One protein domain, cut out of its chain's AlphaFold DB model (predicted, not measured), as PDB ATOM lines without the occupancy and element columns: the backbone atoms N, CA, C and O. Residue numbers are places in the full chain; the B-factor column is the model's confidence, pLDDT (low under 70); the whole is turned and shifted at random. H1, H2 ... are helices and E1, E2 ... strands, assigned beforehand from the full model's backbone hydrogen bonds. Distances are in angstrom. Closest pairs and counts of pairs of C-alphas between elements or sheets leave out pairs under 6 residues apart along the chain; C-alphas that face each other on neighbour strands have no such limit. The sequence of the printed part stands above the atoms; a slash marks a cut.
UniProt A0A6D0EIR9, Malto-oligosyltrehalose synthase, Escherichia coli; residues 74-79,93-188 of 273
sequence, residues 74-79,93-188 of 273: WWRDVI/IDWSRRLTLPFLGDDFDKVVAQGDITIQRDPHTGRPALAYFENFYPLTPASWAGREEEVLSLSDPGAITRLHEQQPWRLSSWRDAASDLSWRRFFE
ATOM      1  N   TRP A  74     -31.125 -57.641  15.245       98.50
ATOM      2  CA  TRP A  74     -32.443 -57.861  15.843       98.50
ATOM      3  C   TRP A  74     -32.840 -56.665  16.702       98.50
ATOM      4  O   TRP A  74     -33.939 -56.135  16.562       98.50
ATOM      5  N   TRP A  75     -31.918 -56.187  17.538       98.31
ATOM      6  CA  TRP A  75     -32.146 -55.012  18.375       98.31
ATOM      7  C   TRP A  75     -32.337 -53.738  17.546       98.31
ATOM      8  O   TRP A  75     -33.238 -52.941  17.813       98.31
ATOM      9  N   ARG A  76     -31.540 -53.567  16.485       97.88
ATOM     10  CA  ARG A  76     -31.680 -52.455  15.539       97.88
ATOM     11  C   ARG A  76     -33.060 -52.431  14.878       97.88
ATOM     12  O   ARG A  76     -33.658 -51.362  14.785       97.88
ATOM     13  N   ASP A  77     -33.566 -53.584  14.444       98.25
ATOM     14  CA  ASP A  77     -34.902 -53.707  13.846       98.25
ATOM     15  C   ASP A  77     -36.003 -53.357  14.862       98.25
ATOM     16  O   ASP A  77     -36.939 -52.628  14.539       98.25
ATOM     17  N   VAL A  78     -35.853 -53.774  16.125       98.56
ATOM     18  CA  VAL A  78     -36.760 -53.378  17.218       98.56
ATOM     19  C   VAL A  78     -36.743 -51.870  17.461       98.56
ATOM     20  O   VAL A  78     -37.795 -51.272  17.678       98.56
ATOM     21  N   ILE A  79     -35.584 -51.219  17.378       98.12
ATOM     22  CA  ILE A  79     -35.498 -49.755  17.471       98.12
ATOM     23  C   ILE A  79     -36.185 -49.092  16.262       98.12
ATOM     24  O   ILE A  79     -36.907 -48.113  16.429       98.12
ATOM     25  N   ILE A  93     -39.285 -57.040  26.657       98.12
ATOM     26  CA  ILE A  93     -39.626 -55.614  26.612       98.12
ATOM     27  C   ILE A  93     -41.045 -55.395  27.160       98.12
ATOM     28  O   ILE A  93     -42.013 -56.015  26.722       98.12
ATOM     29  N   ASP A  94     -41.176 -54.439  28.078       97.00
ATOM     30  CA  ASP A  94     -42.442 -53.875  28.538       97.00
ATOM     31  C   ASP A  94     -42.967 -52.842  27.528       97.00
ATOM     32  O   ASP A  94     -42.653 -51.648  27.591       97.00
ATOM     33  N   TRP A  95     -43.797 -53.319  26.603       96.69
ATOM     34  CA  TRP A  95     -44.434 -52.510  25.558       96.69
ATOM     35  C   TRP A  95     -45.590 -51.624  26.052       96.69
ATOM     36  O   TRP A  95     -46.165 -50.876  25.264       96.69
ATOM     37  N   SER A  96     -45.917 -51.618  27.355       95.62
ATOM     38  CA  SER A  96     -46.899 -50.662  27.907       95.62
ATOM     39  C   SER A  96     -46.427 -49.200  27.832       95.62
ATOM     40  O   SER A  96     -47.195 -48.264  28.071       95.62
ATOM     41  N   ARG A  97     -45.153 -48.998  27.481       94.75
ATOM     42  CA  ARG A  97     -44.468 -47.715  27.348       94.75
ATOM     43  C   ARG A  97     -43.434 -47.757  26.220       94.75
ATOM     44  O   ARG A  97     -43.067 -48.817  25.730       94.75
ATOM     45  N   ARG A  98     -42.938 -46.580  25.818       95.75
ATOM     46  CA  ARG A  98     -41.865 -46.454  24.812       95.75
ATOM     47  C   ARG A  98     -40.582 -47.134  25.285       95.75
ATOM     48  O   ARG A  98     -40.197 -46.952  26.445       95.75
ATOM     49  N   LEU A  99     -39.895 -47.799  24.355       97.75
ATOM     50  CA  LEU A  99     -38.625 -48.482  24.579       97.75
ATOM     51  C   LEU A  99     -37.559 -47.511  25.120       97.75
ATOM     52  O   LEU A  99     -37.254 -46.508  24.487       97.75
ATOM     53  N   THR A 100     -36.971 -47.775  26.280       97.00
ATOM     54  CA  THR A 100     -35.941 -46.909  26.880       97.00
ATOM     55  C   THR A 100     -34.549 -47.233  26.349       97.00
ATOM     56  O   THR A 100     -34.105 -48.378  26.438       97.00
ATOM     57  N   LEU A 101     -33.831 -46.211  25.883       97.06
ATOM     58  CA  LEU A 101     -32.445 -46.289  25.418       97.06
ATOM     59  C   LEU A 101     -31.566 -45.359  26.287       97.06
ATOM     60  O   LEU A 101     -31.410 -44.177  25.958       97.06
ATOM     61  N   PRO A 102     -31.050 -45.830  27.440       95.62
ATOM     62  CA  PRO A 102     -30.366 -44.987  28.424       95.62
ATOM     63  C   PRO A 102     -28.877 -44.801  28.087       95.62
ATOM     64  O   PRO A 102     -27.995 -45.286  28.794       95.62
ATOM     65  N   PHE A 103     -28.589 -44.132  26.971       95.25
ATOM     66  CA  PHE A 103     -27.224 -43.988  26.442       95.25
ATOM     67  C   PHE A 103     -26.717 -42.542  26.408       95.25
ATOM     68  O   PHE A 103     -25.579 -42.301  26.012       95.25
ATOM     69  N   LEU A 104     -27.534 -41.572  26.827       96.62
ATOM     70  CA  LEU A 104     -27.134 -40.167  26.833       96.62
ATOM     71  C   LEU A 104     -26.305 -39.821  28.071       96.62
ATOM     72  O   LEU A 104     -26.584 -40.297  29.173       96.62
ATOM     73  N   GLY A 105     -25.324 -38.930  27.906       96.12
ATOM     74  CA  GLY A 105     -24.510 -38.402  29.007       96.12
ATOM     75  C   GLY A 105     -25.278 -37.527  30.011       96.12
ATOM     76  O   GLY A 105     -24.865 -37.427  31.169       96.12
ATOM     77  N   ASP A 106     -26.397 -36.932  29.587       96.56
ATOM     78  CA  ASP A 106     -27.277 -36.039  30.360       96.56
ATOM     79  C   ASP A 106     -28.731 -36.179  29.853       96.56
ATOM     80  O   ASP A 106     -29.015 -37.016  28.991       96.56
ATOM     81  N   ASP A 107     -29.651 -35.378  30.388       95.62
ATOM     82  CA  ASP A 107     -31.058 -35.354  29.979       95.62
ATOM     83  C   ASP A 107     -31.211 -35.009  28.489       95.62
ATOM     84  O   ASP A 107     -30.523 -34.123  27.973       95.62
ATOM     85  N   PHE A 108     -32.171 -35.651  27.812       96.31
ATOM     86  CA  PHE A 108     -32.412 -35.470  26.374       96.31
ATOM     87  C   PHE A 108     -32.516 -33.990  25.969       96.31
ATOM     88  O   PHE A 108     -31.811 -33.555  25.060       96.31
ATOM     89  N   ASP A 109     -33.309 -33.193  26.690       95.88
ATOM     90  CA  ASP A 109     -33.514 -31.772  26.381       95.88
ATOM     91  C   ASP A 109     -32.215 -30.955  26.439       95.88
ATOM     92  O   ASP A 109     -32.004 -30.051  25.627       95.88
ATOM     93  N   LYS A 110     -31.315 -31.278  27.376       96.94
ATOM     94  CA  LYS A 110     -30.019 -30.597  27.501       96.94
ATOM     95  C   LYS A 110     -29.088 -30.982  26.364       96.94
ATOM     96  O   LYS A 110     -28.467 -30.100  25.777       96.94
ATOM     97  N   VAL A 111     -29.023 -32.273  26.044       97.44
ATOM     98  CA  VAL A 111     -28.190 -32.804  24.957       97.44
ATOM     99  C   VAL A 111     -28.629 -32.215  23.609       97.44
ATOM    100  O   VAL A 111     -27.796 -31.779  22.815       97.44
ATOM    101  N   VAL A 112     -29.940 -32.102  23.365       97.00
ATOM    102  CA  VAL A 112     -30.472 -31.430  22.167       97.00
ATOM    103  C   VAL A 112     -30.143 -29.932  22.176       97.00
ATOM    104  O   VAL A 112     -29.698 -29.402  21.159       97.00
ATOM    105  N   ALA A 113     -30.310 -29.234  23.306       96.19
ATOM    106  CA  ALA A 113     -29.994 -27.805  23.410       96.19
ATOM    107  C   ALA A 113     -28.496 -27.491  23.218       96.19
ATOM    108  O   ALA A 113     -28.152 -26.396  22.773       96.19
ATOM    109  N   GLN A 114     -27.614 -28.440  23.543       96.50
ATOM    110  CA  GLN A 114     -26.167 -28.351  23.323       96.50
ATOM    111  C   GLN A 114     -25.763 -28.630  21.865       96.50
ATOM    112  O   GLN A 114     -24.656 -28.272  21.468       96.50
ATOM    113  N   GLY A 115     -26.665 -29.194  21.056       96.12
ATOM    114  CA  GLY A 115     -26.391 -29.575  19.669       96.12
ATOM    115  C   GLY A 115     -25.666 -30.915  19.522       96.12
ATOM    116  O   GLY A 115     -25.178 -31.221  18.437       96.12
ATOM    117  N   ASP A 116     -25.611 -31.718  20.587       97.38
ATOM    118  CA  ASP A 116     -24.950 -33.029  20.589       97.38
ATOM    119  C   ASP A 116     -25.778 -34.096  19.849       97.38
ATOM    120  O   ASP A 116     -25.230 -35.080  19.346       97.38
ATOM    121  N   ILE A 117     -27.101 -33.904  19.772       97.56
ATOM    122  CA  ILE A 117     -28.002 -34.706  18.938       97.56
ATOM    123  C   ILE A 117     -28.301 -33.956  17.644       97.56
ATOM    124  O   ILE A 117     -28.792 -32.827  17.658       97.56
ATOM    125  N   THR A 118     -28.069 -34.623  16.518       97.44
ATOM    126  CA  THR A 118     -28.363 -34.105  15.175       97.44
ATOM    127  C   THR A 118     -29.101 -35.148  14.343       97.44
ATOM    128  O   THR A 118     -29.152 -36.321  14.711       97.44
ATOM    129  N   ILE A 119     -29.688 -34.742  13.216       98.25
ATOM    130  CA  ILE A 119     -30.220 -35.688  12.231       98.25
ATOM    131  C   ILE A 119     -29.185 -35.867  11.132       98.25
ATOM    132  O   ILE A 119     -28.778 -34.902  10.488       98.25
ATOM    133  N   GLN A 120     -28.747 -37.103  10.919       98.25
ATOM    134  CA  GLN A 120     -27.742 -37.426   9.909       98.25
ATOM    135  C   GLN A 120     -28.154 -38.658   9.118       98.25
ATOM    136  O   GLN A 120     -29.047 -39.406   9.515       98.25
ATOM    137  N   ARG A 121     -27.486 -38.880   7.984       98.25
ATOM    138  CA  ARG A 121     -27.568 -40.173   7.311       98.25
ATOM    139  C   ARG A 121     -26.726 -41.167   8.091       98.25
ATOM    140  O   ARG A 121     -25.532 -40.942   8.272       98.25
ATOM    141  N   ASP A 122     -27.343 -42.259   8.506       96.81
ATOM    142  CA  ASP A 122     -26.626 -43.409   9.038       96.81
ATOM    143  C   ASP A 122     -25.625 -43.912   7.981       96.81
ATOM    144  O   ASP A 122     -26.035 -44.202   6.850       96.81
ATOM    145  N   PRO A 123     -24.326 -44.019   8.307       95.50
ATOM    146  CA  PRO A 123     -23.297 -44.395   7.343       95.50
ATOM    147  C   PRO A 123     -23.478 -45.809   6.770       95.50
ATOM    148  O   PRO A 123     -22.975 -46.084   5.682       95.50
ATOM    149  N   HIS A 124     -24.209 -46.691   7.456       91.06
ATOM    150  CA  HIS A 124     -24.425 -48.073   7.023       91.06
ATOM    151  C   HIS A 124     -25.643 -48.207   6.107       91.06
ATOM    152  O   HIS A 124     -25.626 -48.990   5.160       91.06
ATOM    153  N   THR A 125     -26.710 -47.453   6.381       94.06
ATOM    154  CA  THR A 125     -27.997 -47.599   5.674       94.06
ATOM    155  C   THR A 125     -28.316 -46.444   4.724       94.06
ATOM    156  O   THR A 125     -29.186 -46.582   3.863       94.06
ATOM    157  N   GLY A 126     -27.654 -45.295   4.878       95.88
ATOM    158  CA  GLY A 126     -27.934 -44.051   4.155       95.88
ATOM    159  C   GLY A 126     -29.245 -43.356   4.553       95.88
ATOM    160  O   GLY A 126     -29.578 -42.308   3.982       95.88
ATOM    161  N   ARG A 127     -29.992 -43.928   5.509       97.00
ATOM    162  CA  ARG A 127     -31.301 -43.446   5.972       97.00
ATOM    163  C   ARG A 127     -31.149 -42.370   7.053       97.00
ATOM    164  O   ARG A 127     -30.138 -42.371   7.755       97.00
ATOM    165  N   PRO A 128     -32.131 -41.462   7.209       98.25
ATOM    166  CA  PRO A 128     -32.150 -40.520   8.323       98.25
ATOM    167  C   PRO A 128     -32.144 -41.236   9.683       98.25
ATOM    168  O   PRO A 128     -32.925 -42.158   9.915       98.25
ATOM    169  N   ALA A 129     -31.277 -40.784  10.583       98.44
ATOM    170  CA  ALA A 129     -31.112 -41.297  11.936       98.44
ATOM    171  C   ALA A 129     -30.901 -40.142  12.925       98.44
ATOM    172  O   ALA A 129     -30.379 -39.086  12.559       98.44
ATOM    173  N   LEU A 130     -31.277 -40.364  14.186       98.38
ATOM    174  CA  LEU A 130     -30.872 -39.502  15.297       98.38
ATOM    175  C   LEU A 130     -29.428 -39.856  15.664       98.38
ATOM    176  O   LEU A 130     -29.163 -40.937  16.186       98.38
ATOM    177  N   ALA A 131     -28.500 -38.961  15.345       98.19
ATOM    178  CA  ALA A 131     -27.078 -39.129  15.596       98.19
ATOM    179  C   ALA A 131     -26.693 -38.505  16.940       98.19
ATOM    180  O   ALA A 131     -26.947 -37.320  17.164       98.19
ATOM    181  N   TYR A 132     -26.061 -39.298  17.803       97.75
ATOM    182  CA  TYR A 132     -25.436 -38.866  19.050       97.75
ATOM    183  C   TYR A 132     -23.992 -39.369  19.055       97.75
ATOM    184  O   TYR A 132     -23.735 -40.555  19.286       97.75
ATOM    185  N   PHE A 133     -23.060 -38.467  18.736       95.31
ATOM    186  CA  PHE A 133     -21.668 -38.801  18.418       95.31
ATOM    187  C   PHE A 133     -21.574 -39.913  17.356       95.31
ATOM    188  O   PHE A 133     -22.067 -39.734  16.242       95.31
ATOM    189  N   GLU A 134     -20.958 -41.054  17.671       94.12
ATOM    190  CA  GLU A 134     -20.786 -42.183  16.751       94.12
ATOM    191  C   GLU A 134     -22.031 -43.083  16.635       94.12
ATOM    192  O   GLU A 134     -22.058 -43.991  15.803       94.12
ATOM    193  N   ASN A 135     -23.069 -42.852  17.446       96.31
ATOM    194  CA  ASN A 135     -24.277 -43.678  17.463       96.31
ATOM    195  C   ASN A 135     -25.362 -43.092  16.558       96.31
ATOM    196  O   ASN A 135     -25.750 -41.936  16.714       96.31
ATOM    197  N   PHE A 136     -25.903 -43.915  15.658       98.00
ATOM    198  CA  PHE A 136     -26.946 -43.530  14.703       98.00
ATOM    199  C   PHE A 136     -28.223 -44.329  14.971       98.00
ATOM    200  O   PHE A 136     -28.397 -45.425  14.439       98.00
ATOM    201  N   TYR A 137     -29.116 -43.786  15.799       98.25
ATOM    202  CA  TYR A 137     -30.367 -44.443  16.180       98.25
ATOM    203  C   TYR A 137     -31.384 -44.380  15.026       98.25
ATOM    204  O   TYR A 137     -31.768 -43.272  14.624       98.25
ATOM    205  N   PRO A 138     -31.830 -45.532  14.485       98.00
ATOM    206  CA  PRO A 138     -32.788 -45.566  13.386       98.00
ATOM    207  C   PRO A 138     -34.098 -44.866  13.734       98.00
ATOM    208  O   PRO A 138     -34.675 -45.084  14.801       98.00
ATOM    209  N   LEU A 139     -34.583 -44.054  12.800       98.38
ATOM    210  CA  LEU A 139     -35.914 -43.467  12.869       98.38
ATOM    211  C   LEU A 139     -36.937 -44.418  12.246       98.38
ATOM    212  O   LEU A 139     -36.668 -45.022  11.203       98.38
ATOM    213  N   THR A 140     -38.136 -44.488  12.821       97.75
ATOM    214  CA  THR A 140     -39.230 -45.260  12.237       97.75
ATOM    215  C   THR A 140     -39.569 -44.735  10.839       97.75
ATOM    216  O   THR A 140     -39.657 -43.517  10.650       97.75
ATOM    217  N   PRO A 141     -39.791 -45.603   9.834       97.38
ATOM    218  CA  PRO A 141     -40.065 -45.165   8.465       97.38
ATOM    219  C   PRO A 141     -41.210 -44.154   8.353       97.38
ATOM    220  O   PRO A 141     -41.135 -43.225   7.551       97.38
ATOM    221  N   ALA A 142     -42.233 -44.272   9.205       97.12
ATOM    222  CA  ALA A 142     -43.365 -43.347   9.228       97.12
ATOM    223  C   ALA A 142     -42.966 -41.885   9.507       97.12
ATOM    224  O   ALA A 142     -43.688 -40.975   9.099       97.12
ATOM    225  N   SER A 143     -41.828 -41.640  10.171       97.62
ATOM    226  CA  SER A 143     -41.383 -40.285  10.504       97.62
ATOM    227  C   SER A 143     -40.509 -39.631   9.429       97.62
ATOM    228  O   SER A 143     -40.229 -38.440   9.546       97.62
ATOM    229  N   TRP A 144     -40.063 -40.360   8.395       97.56
ATOM    230  CA  TRP A 144     -39.131 -39.818   7.392       97.56
ATOM    231  C   TRP A 144     -39.368 -40.234   5.936       97.56
ATOM    232  O   TRP A 144     -38.915 -39.519   5.041       97.56
ATOM    233  N   ALA A 145     -40.067 -41.340   5.667       97.38
ATOM    234  CA  ALA A 145     -40.245 -41.847   4.307       97.38
ATOM    235  C   ALA A 145     -41.002 -40.845   3.417       97.38
ATOM    236  O   ALA A 145     -42.086 -40.374   3.768       97.38
ATOM    237  N   GLY A 146     -40.428 -40.525   2.252       97.81
ATOM    238  CA  GLY A 146     -40.974 -39.542   1.306       97.81
ATOM    239  C   GLY A 146     -40.720 -38.078   1.684       97.81
ATOM    240  O   GLY A 146     -41.233 -37.178   1.018       97.81
ATOM    241  N   ARG A 147     -39.949 -37.834   2.749       97.31
ATOM    242  CA  ARG A 147     -39.541 -36.505   3.233       97.31
ATOM    243  C   ARG A 147     -38.121 -36.521   3.808       97.31
ATOM    244  O   ARG A 147     -37.806 -35.801   4.752       97.31
ATOM    245  N   GLU A 148     -37.254 -37.343   3.224       98.06
ATOM    246  CA  GLU A 148     -35.888 -37.613   3.681       98.06
ATOM    247  C   GLU A 148     -35.078 -36.321   3.840       98.06
ATOM    248  O   GLU A 148     -34.527 -36.063   4.907       98.06
ATOM    249  N   GLU A 149     -35.046 -35.488   2.795       97.75
ATOM    250  CA  GLU A 149     -34.290 -34.227   2.799       97.75
ATOM    251  C   GLU A 149     -34.858 -33.211   3.793       97.75
ATOM    252  O   GLU A 149     -34.107 -32.452   4.401       97.75
ATOM    253  N   GLU A 150     -36.178 -33.213   3.999       97.69
ATOM    254  CA  GLU A 150     -36.812 -32.354   4.998       97.69
ATOM    255  C   GLU A 150     -36.352 -32.756   6.404       97.69
ATOM    256  O   GLU A 150     -35.895 -31.904   7.167       97.69
ATOM    257  N   VAL A 151     -36.403 -34.053   6.723       97.94
ATOM    258  CA  VAL A 151     -35.992 -34.588   8.030       97.94
ATOM    259  C   VAL A 151     -34.502 -34.369   8.278       97.94
ATOM    260  O   VAL A 151     -34.126 -33.936   9.363       97.94
ATOM    261  N   LEU A 152     -33.656 -34.578   7.266       98.12
ATOM    262  CA  LEU A 152     -32.214 -34.316   7.344       98.12
ATOM    263  C   LEU A 152     -31.875 -32.828   7.517       98.12
ATOM    264  O   LEU A 152     -30.803 -32.504   8.017       98.12
ATOM    265  N   SER A 153     -32.768 -31.919   7.118       97.56
ATOM    266  CA  SER A 153     -32.576 -30.475   7.298       97.56
ATOM    267  C   SER A 153     -32.980 -29.960   8.689       97.56
ATOM    268  O   SER A 153     -32.735 -28.793   9.011       97.56
ATOM    269  N   LEU A 154     -33.595 -30.808   9.525       97.25
ATOM    270  CA  LEU A 154     -34.026 -30.423  10.866       97.25
ATOM    271  C   LEU A 154     -32.820 -30.124  11.761       97.25
ATOM    272  O   LEU A 154     -32.000 -30.989  12.052       97.25
ATOM    273  N   SER A 155     -32.756 -28.883  12.233       94.81
ATOM    274  CA  SER A 155     -31.713 -28.391  13.144       94.81
ATOM    275  C   SER A 155     -32.268 -27.643  14.358       94.81
ATOM    276  O   SER A 155     -31.547 -27.427  15.326       94.81
ATOM    277  N   ASP A 156     -33.549 -27.265  14.336       96.25
ATOM    278  CA  ASP A 156     -34.220 -26.646  15.478       96.25
ATOM    279  C   ASP A 156     -34.411 -27.668  16.621       96.25
ATOM    280  O   ASP A 156     -35.020 -28.720  16.384       96.25
ATOM    281  N   PRO A 157     -33.982 -27.363  17.864       96.88
ATOM    282  CA  PRO A 157     -34.173 -28.229  19.031       96.88
ATOM    283  C   PRO A 157     -35.615 -28.716  19.222       96.88
ATOM    284  O   PRO A 157     -35.857 -29.886  19.532       96.88
ATOM    285  N   GLY A 158     -36.596 -27.839  18.987       97.69
ATOM    286  CA  GLY A 158     -38.010 -28.193  19.097       97.69
ATOM    287  C   GLY A 158     -38.451 -29.191  18.025       97.69
ATOM    288  O   GLY A 158     -39.258 -30.078  18.302       97.69
ATOM    289  N   ALA A 159     -37.929 -29.078  16.804       97.62
ATOM    290  CA  ALA A 159     -38.210 -30.025  15.729       97.62
ATOM    291  C   ALA A 159     -37.570 -31.399  15.969       97.62
ATOM    292  O   ALA A 159     -38.239 -32.411  15.760       97.62
ATOM    293  N   ILE A 160     -36.330 -31.435  16.467       98.25
ATOM    294  CA  ILE A 160     -35.644 -32.679  16.860       98.25
ATOM    295  C   ILE A 160     -36.421 -33.385  17.976       98.25
ATOM    296  O   ILE A 160     -36.665 -34.588  17.894       98.25
ATOM    297  N   THR A 161     -36.892 -32.630  18.971       98.25
ATOM    298  CA  THR A 161     -37.711 -33.165  20.071       98.25
ATOM    299  C   THR A 161     -39.016 -33.775  19.555       98.25
ATOM    300  O   THR A 161     -39.309 -34.931  19.839       98.25
ATOM    301  N   ARG A 162     -39.757 -33.060  18.697       98.25
ATOM    302  CA  ARG A 162     -40.990 -33.593  18.082       98.25
ATOM    303  C   ARG A 162     -40.746 -34.822  17.206       98.25
ATOM    304  O   ARG A 162     -41.633 -35.662  17.071       98.25
ATOM    305  N   LEU A 163     -39.586 -34.916  16.555       98.38
ATOM    306  CA  LEU A 163     -39.214 -36.099  15.782       98.38
ATOM    307  C   LEU A 163     -38.916 -37.283  16.704       98.38
ATOM    308  O   LEU A 163     -39.388 -38.386  16.438       98.38
ATOM    309  N   HIS A 164     -38.185 -37.056  17.798       98.25
ATOM    310  CA  HIS A 164     -37.948 -38.070  18.825       98.25
ATOM    311  C   HIS A 164     -39.259 -38.568  19.431       98.25
ATOM    312  O   HIS A 164     -39.430 -39.771  19.553       98.25
ATOM    313  N   GLU A 165     -40.218 -37.695  19.740       97.88
ATOM    314  CA  GLU A 165     -41.526 -38.079  20.300       97.88
ATOM    315  C   GLU A 165     -42.337 -39.040  19.415       97.88
ATOM    316  O   GLU A 165     -43.162 -39.791  19.933       97.88
ATOM    317  N   GLN A 166     -42.084 -39.058  18.104       97.88
ATOM    318  CA  GLN A 166     -42.722 -39.982  17.156       97.88
ATOM    319  C   GLN A 166     -42.105 -41.388  17.169       97.88
ATOM    320  O   GLN A 166     -42.663 -42.299  16.557       97.88
ATOM    321  N   GLN A 167     -40.957 -41.577  17.821       98.38
ATOM    322  CA  GLN A 167     -40.237 -42.848  17.809       98.38
ATOM    323  C   GLN A 167     -40.814 -43.832  18.836       98.38
ATOM    324  O   GLN A 167     -41.199 -43.421  19.939       98.38
ATOM    325  N   PRO A 168     -40.815 -45.149  18.547       97.44
ATOM    326  CA  PRO A 168     -41.276 -46.160  19.504       97.44
ATOM    327  C   PRO A 168     -40.356 -46.272  20.730       97.44
ATOM    328  O   PRO A 168     -40.731 -46.844  21.751       97.44
ATOM    329  N   TRP A 169     -39.165 -45.686  20.646       97.88
ATOM    330  CA  TRP A 169     -38.151 -45.624  21.685       97.88
ATOM    331  C   TRP A 169     -37.918 -44.197  22.164       97.88
ATOM    332  O   TRP A 169     -38.166 -43.258  21.419       97.88
ATOM    333  N   ARG A 170     -37.380 -44.026  23.374       97.06
ATOM    334  CA  ARG A 170     -36.870 -42.761  23.909       97.06
ATOM    335  C   ARG A 170     -35.407 -42.902  24.323       97.06
ATOM    336  O   ARG A 170     -35.062 -43.770  25.121       97.06
ATOM    337  N   LEU A 171     -34.557 -42.016  23.815       97.44
ATOM    338  CA  LEU A 171     -33.231 -41.780  24.385       97.44
ATOM    339  C   LEU A 171     -33.357 -41.092  25.749       97.44
ATOM    340  O   LEU A 171     -34.159 -40.171  25.901       97.44
ATOM    341  N   SER A 172     -32.579 -41.559  26.720       95.50
ATOM    342  CA  SER A 172     -32.581 -41.088  28.113       95.50
ATOM    343  C   SER A 172     -31.167 -41.116  28.693       95.50
ATOM    344  O   SER A 172     -30.254 -41.669  28.069       95.50
ATOM    345  N   SER A 173     -30.972 -40.502  29.864       96.25
ATOM    346  CA  SER A 173     -29.667 -40.511  30.520       96.25
ATOM    347  C   SER A 173     -29.308 -41.922  30.982       96.25
ATOM    348  O   SER A 173     -30.150 -42.650  31.509       96.25
ATOM    349  N   TRP A 174     -28.031 -42.296  30.878       93.88
ATOM    350  CA  TRP A 174     -27.535 -43.550  31.461       93.88
ATOM    351  C   TRP A 174     -27.786 -43.648  32.974       93.88
ATOM    352  O   TRP A 174     -27.851 -44.745  33.526       93.88
ATOM    353  N   ARG A 175     -27.954 -42.503  33.647       92.75
ATOM    354  CA  ARG A 175     -28.220 -42.417  35.090       92.75
ATOM    355  C   ARG A 175     -29.607 -42.928  35.472       92.75
ATOM    356  O   ARG A 175     -29.775 -43.399  36.594       92.75
ATOM    357  N   ASP A 176     -30.562 -42.884  34.547       89.81
ATOM    358  CA  ASP A 176     -31.951 -43.278  34.801       89.81
ATOM    359  C   ASP A 176     -32.167 -44.790  34.657       89.81
ATOM    360  O   ASP A 176     -33.189 -45.322  35.093       89.81
ATOM    361  N   ALA A 177     -31.184 -45.508  34.101       87.56
ATOM    362  CA  ALA A 177     -31.299 -46.925  33.774       87.56
ATOM    363  C   ALA A 177     -31.680 -47.817  34.967       87.56
ATOM    364  O   ALA A 177     -32.405 -48.791  34.804       87.56
ATOM    365  N   ALA A 178     -31.220 -47.495  36.178       84.81
ATOM    366  CA  ALA A 178     -31.527 -48.300  37.361       84.81
ATOM    367  C   ALA A 178     -33.012 -48.234  37.766       84.81
ATOM    368  O   ALA A 178     -33.526 -49.166  38.381       84.81
ATOM    369  N   SER A 179     -33.700 -47.136  37.445       86.06
ATOM    370  CA  SER A 179     -35.083 -46.878  37.868       86.06
ATOM    371  C   SER A 179     -36.094 -46.864  36.725       86.06
ATOM    372  O   SER A 179     -37.292 -46.964  36.982       86.06
ATOM    373  N   ASP A 180     -35.640 -46.722  35.479       87.38
ATOM    374  CA  ASP A 180     -36.513 -46.456  34.342       87.38
ATOM    375  C   ASP A 180     -36.087 -47.211  33.074       87.38
ATOM    376  O   ASP A 180     -35.708 -46.622  32.064       87.38
ATOM    377  N   LEU A 181     -36.176 -48.544  33.126       93.38
ATOM    378  CA  LEU A 181     -35.947 -49.415  31.971       93.38
ATOM    379  C   LEU A 181     -37.182 -50.198  31.563       93.38
ATOM    380  O   LEU A 181     -37.770 -50.925  32.361       93.38
ATOM    381  N   SER A 182     -37.560 -50.085  30.297       96.00
ATOM    382  CA  SER A 182     -38.694 -50.786  29.699       96.00
ATOM    383  C   SER A 182     -38.348 -52.203  29.235       96.00
ATOM    384  O   SER A 182     -39.034 -52.723  28.367       96.00
ATOM    385  N   TRP A 183     -37.256 -52.801  29.704       95.69
ATOM    386  CA  TRP A 183     -36.817 -54.130  29.282       95.69
ATOM    387  C   TRP A 183     -35.926 -54.785  30.344       95.69
ATOM    388  O   TRP A 183     -35.280 -54.091  31.139       95.69
ATOM    389  N   ARG A 184     -35.906 -56.123  30.386       94.94
ATOM    390  CA  ARG A 184     -35.100 -56.902  31.344       94.94
ATOM    391  C   ARG A 184     -33.629 -56.916  30.931       94.94
ATOM    392  O   ARG A 184     -33.312 -57.228  29.791       94.94
ATOM    393  N   ARG A 185     -32.726 -56.655  31.877       90.50
ATOM    394  CA  ARG A 185     -31.265 -56.728  31.694       90.50
ATOM    395  C   ARG A 185     -30.672 -58.037  32.213       90.50
ATOM    396  O   ARG A 185     -31.277 -58.711  33.047       90.50
ATOM    397  N   PHE A 186     -29.437 -58.329  31.806       85.81
ATOM    398  CA  PHE A 186     -28.544 -59.183  32.593       85.81
ATOM    399  C   PHE A 186     -27.950 -58.375  33.762       85.81
ATOM    400  O   PHE A 186     -27.146 -57.460  33.567       85.81
ATOM    401  N   PHE A 187     -28.388 -58.686  34.986       89.06
ATOM    402  CA  PHE A 187     -28.117 -57.886  36.187       89.06
ATOM    403  C   PHE A 187     -28.378 -56.383  35.954       89.06
ATOM    404  O   PHE A 187     -29.440 -55.995  35.475       89.06
ATOM    405  N   GLU A 188     -27.411 -55.527  36.289       79.81
ATOM    406  CA  GLU A 188     -27.491 -54.073  36.123       79.81
ATOM    407  C   GLU A 188     -26.844 -53.579  34.814       79.81
ATOM    408  O   GLU A 188     -26.695 -52.372  34.612       79.81
TER     409      GLU A 188
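What this domain is: This is residues 74 to 79 and 93 to 188 of the 273 residues of the protein "Malto-oligosyltrehalose synthase" of Escherichia coli (UniProt A0A6D0EIR9). Two small sheets stand one after the other along the longest axis, a meander of three strands, E2 E3 E4, and a parallel pair, E1 and E5, with H2 and H4 side by side across one flank and H1 at the opposite flank. H3 packs on E2 at one end of this axis, and the unnamed stretch of residues 174 to 188 makes the other end. The printed part has 102 residues, with four named helices and five named strands in the order H1 E1 H2 E2 E3 E4 H3 H4 E5, class mixed; the order E2 E3 E4 is antiparallel. It is compact, with a radius of gyration of the C-alphas of 13.5 A and spans of 41 by 29 by 24 A.

Where its parts are: Find C-alpha 74 at (-32.443, -57.861, 15.843); H1 runs from there to residue 79. After the cut, look at residues 99 to 104 for E1, 14.4 A long, and at residues 108 to 114 for H2, 9.9 A. Next come E2, residues 117 to 121, 12.9 A; E3, residues 128 to 132, 12.8 A; and E4, residues 135 to 138, 9.6 A. H3 is residues 148 to 152. H4, residues 157 to 165, begins at C-alpha 157 (-34.173, -28.229, 19.031) and is 12.4 A long. E5, residues 169 to 173, 13.3 A, ends at C-alpha 173 (-29.667, -40.511, 30.520).

How they stand to each other: Begin with the meander E2 E3 E4, each strand the antiparallel neighbour of the one before. In the hairpin of E2 and E3, look for N 118 and O 131, 3.0 A apart, within hydrogen-bond range; in the hairpin of E3 and E4, for N 130 and O 137, 3.0 A. H3 is on this sheet over E2, at a height over the sheet of 8.2 A; their closest C-alphas are those of Ile 119 and Leu 152, 5.5 A apart. H1, H2 and H4 only graze the sheet. H2 and H4 touch, with Val 112 and Pro 157 the closest C-alphas at 5.8 A, at a shallow tilt of 27 degrees, opposite ways. E1 and E5 are parallel neighbours at 34 degrees, with N 170 and O 99 within hydrogen-bond range at 2.7 A. E1 and E3 are only just apart, closest 8.1 A. The closest C-alphas of H2 and E5 are those of Phe 108 and Ser 172, 5.9 A. In H1, H2, H3 and H4 every O i to N i+4 pair is within hydrogen-bond range.

The domain as a whole: The C-alphas of Gly 146 and Phe 187 are the two farthest apart, 41.5 A. Residues 80 to 92 are not printed; C-alphas 79 and 93 across the cut are 11.6 A apart. Of the links printed whole, none is long. The mean pLDDT of the printed part is 96.0, and no printed residue is under 70.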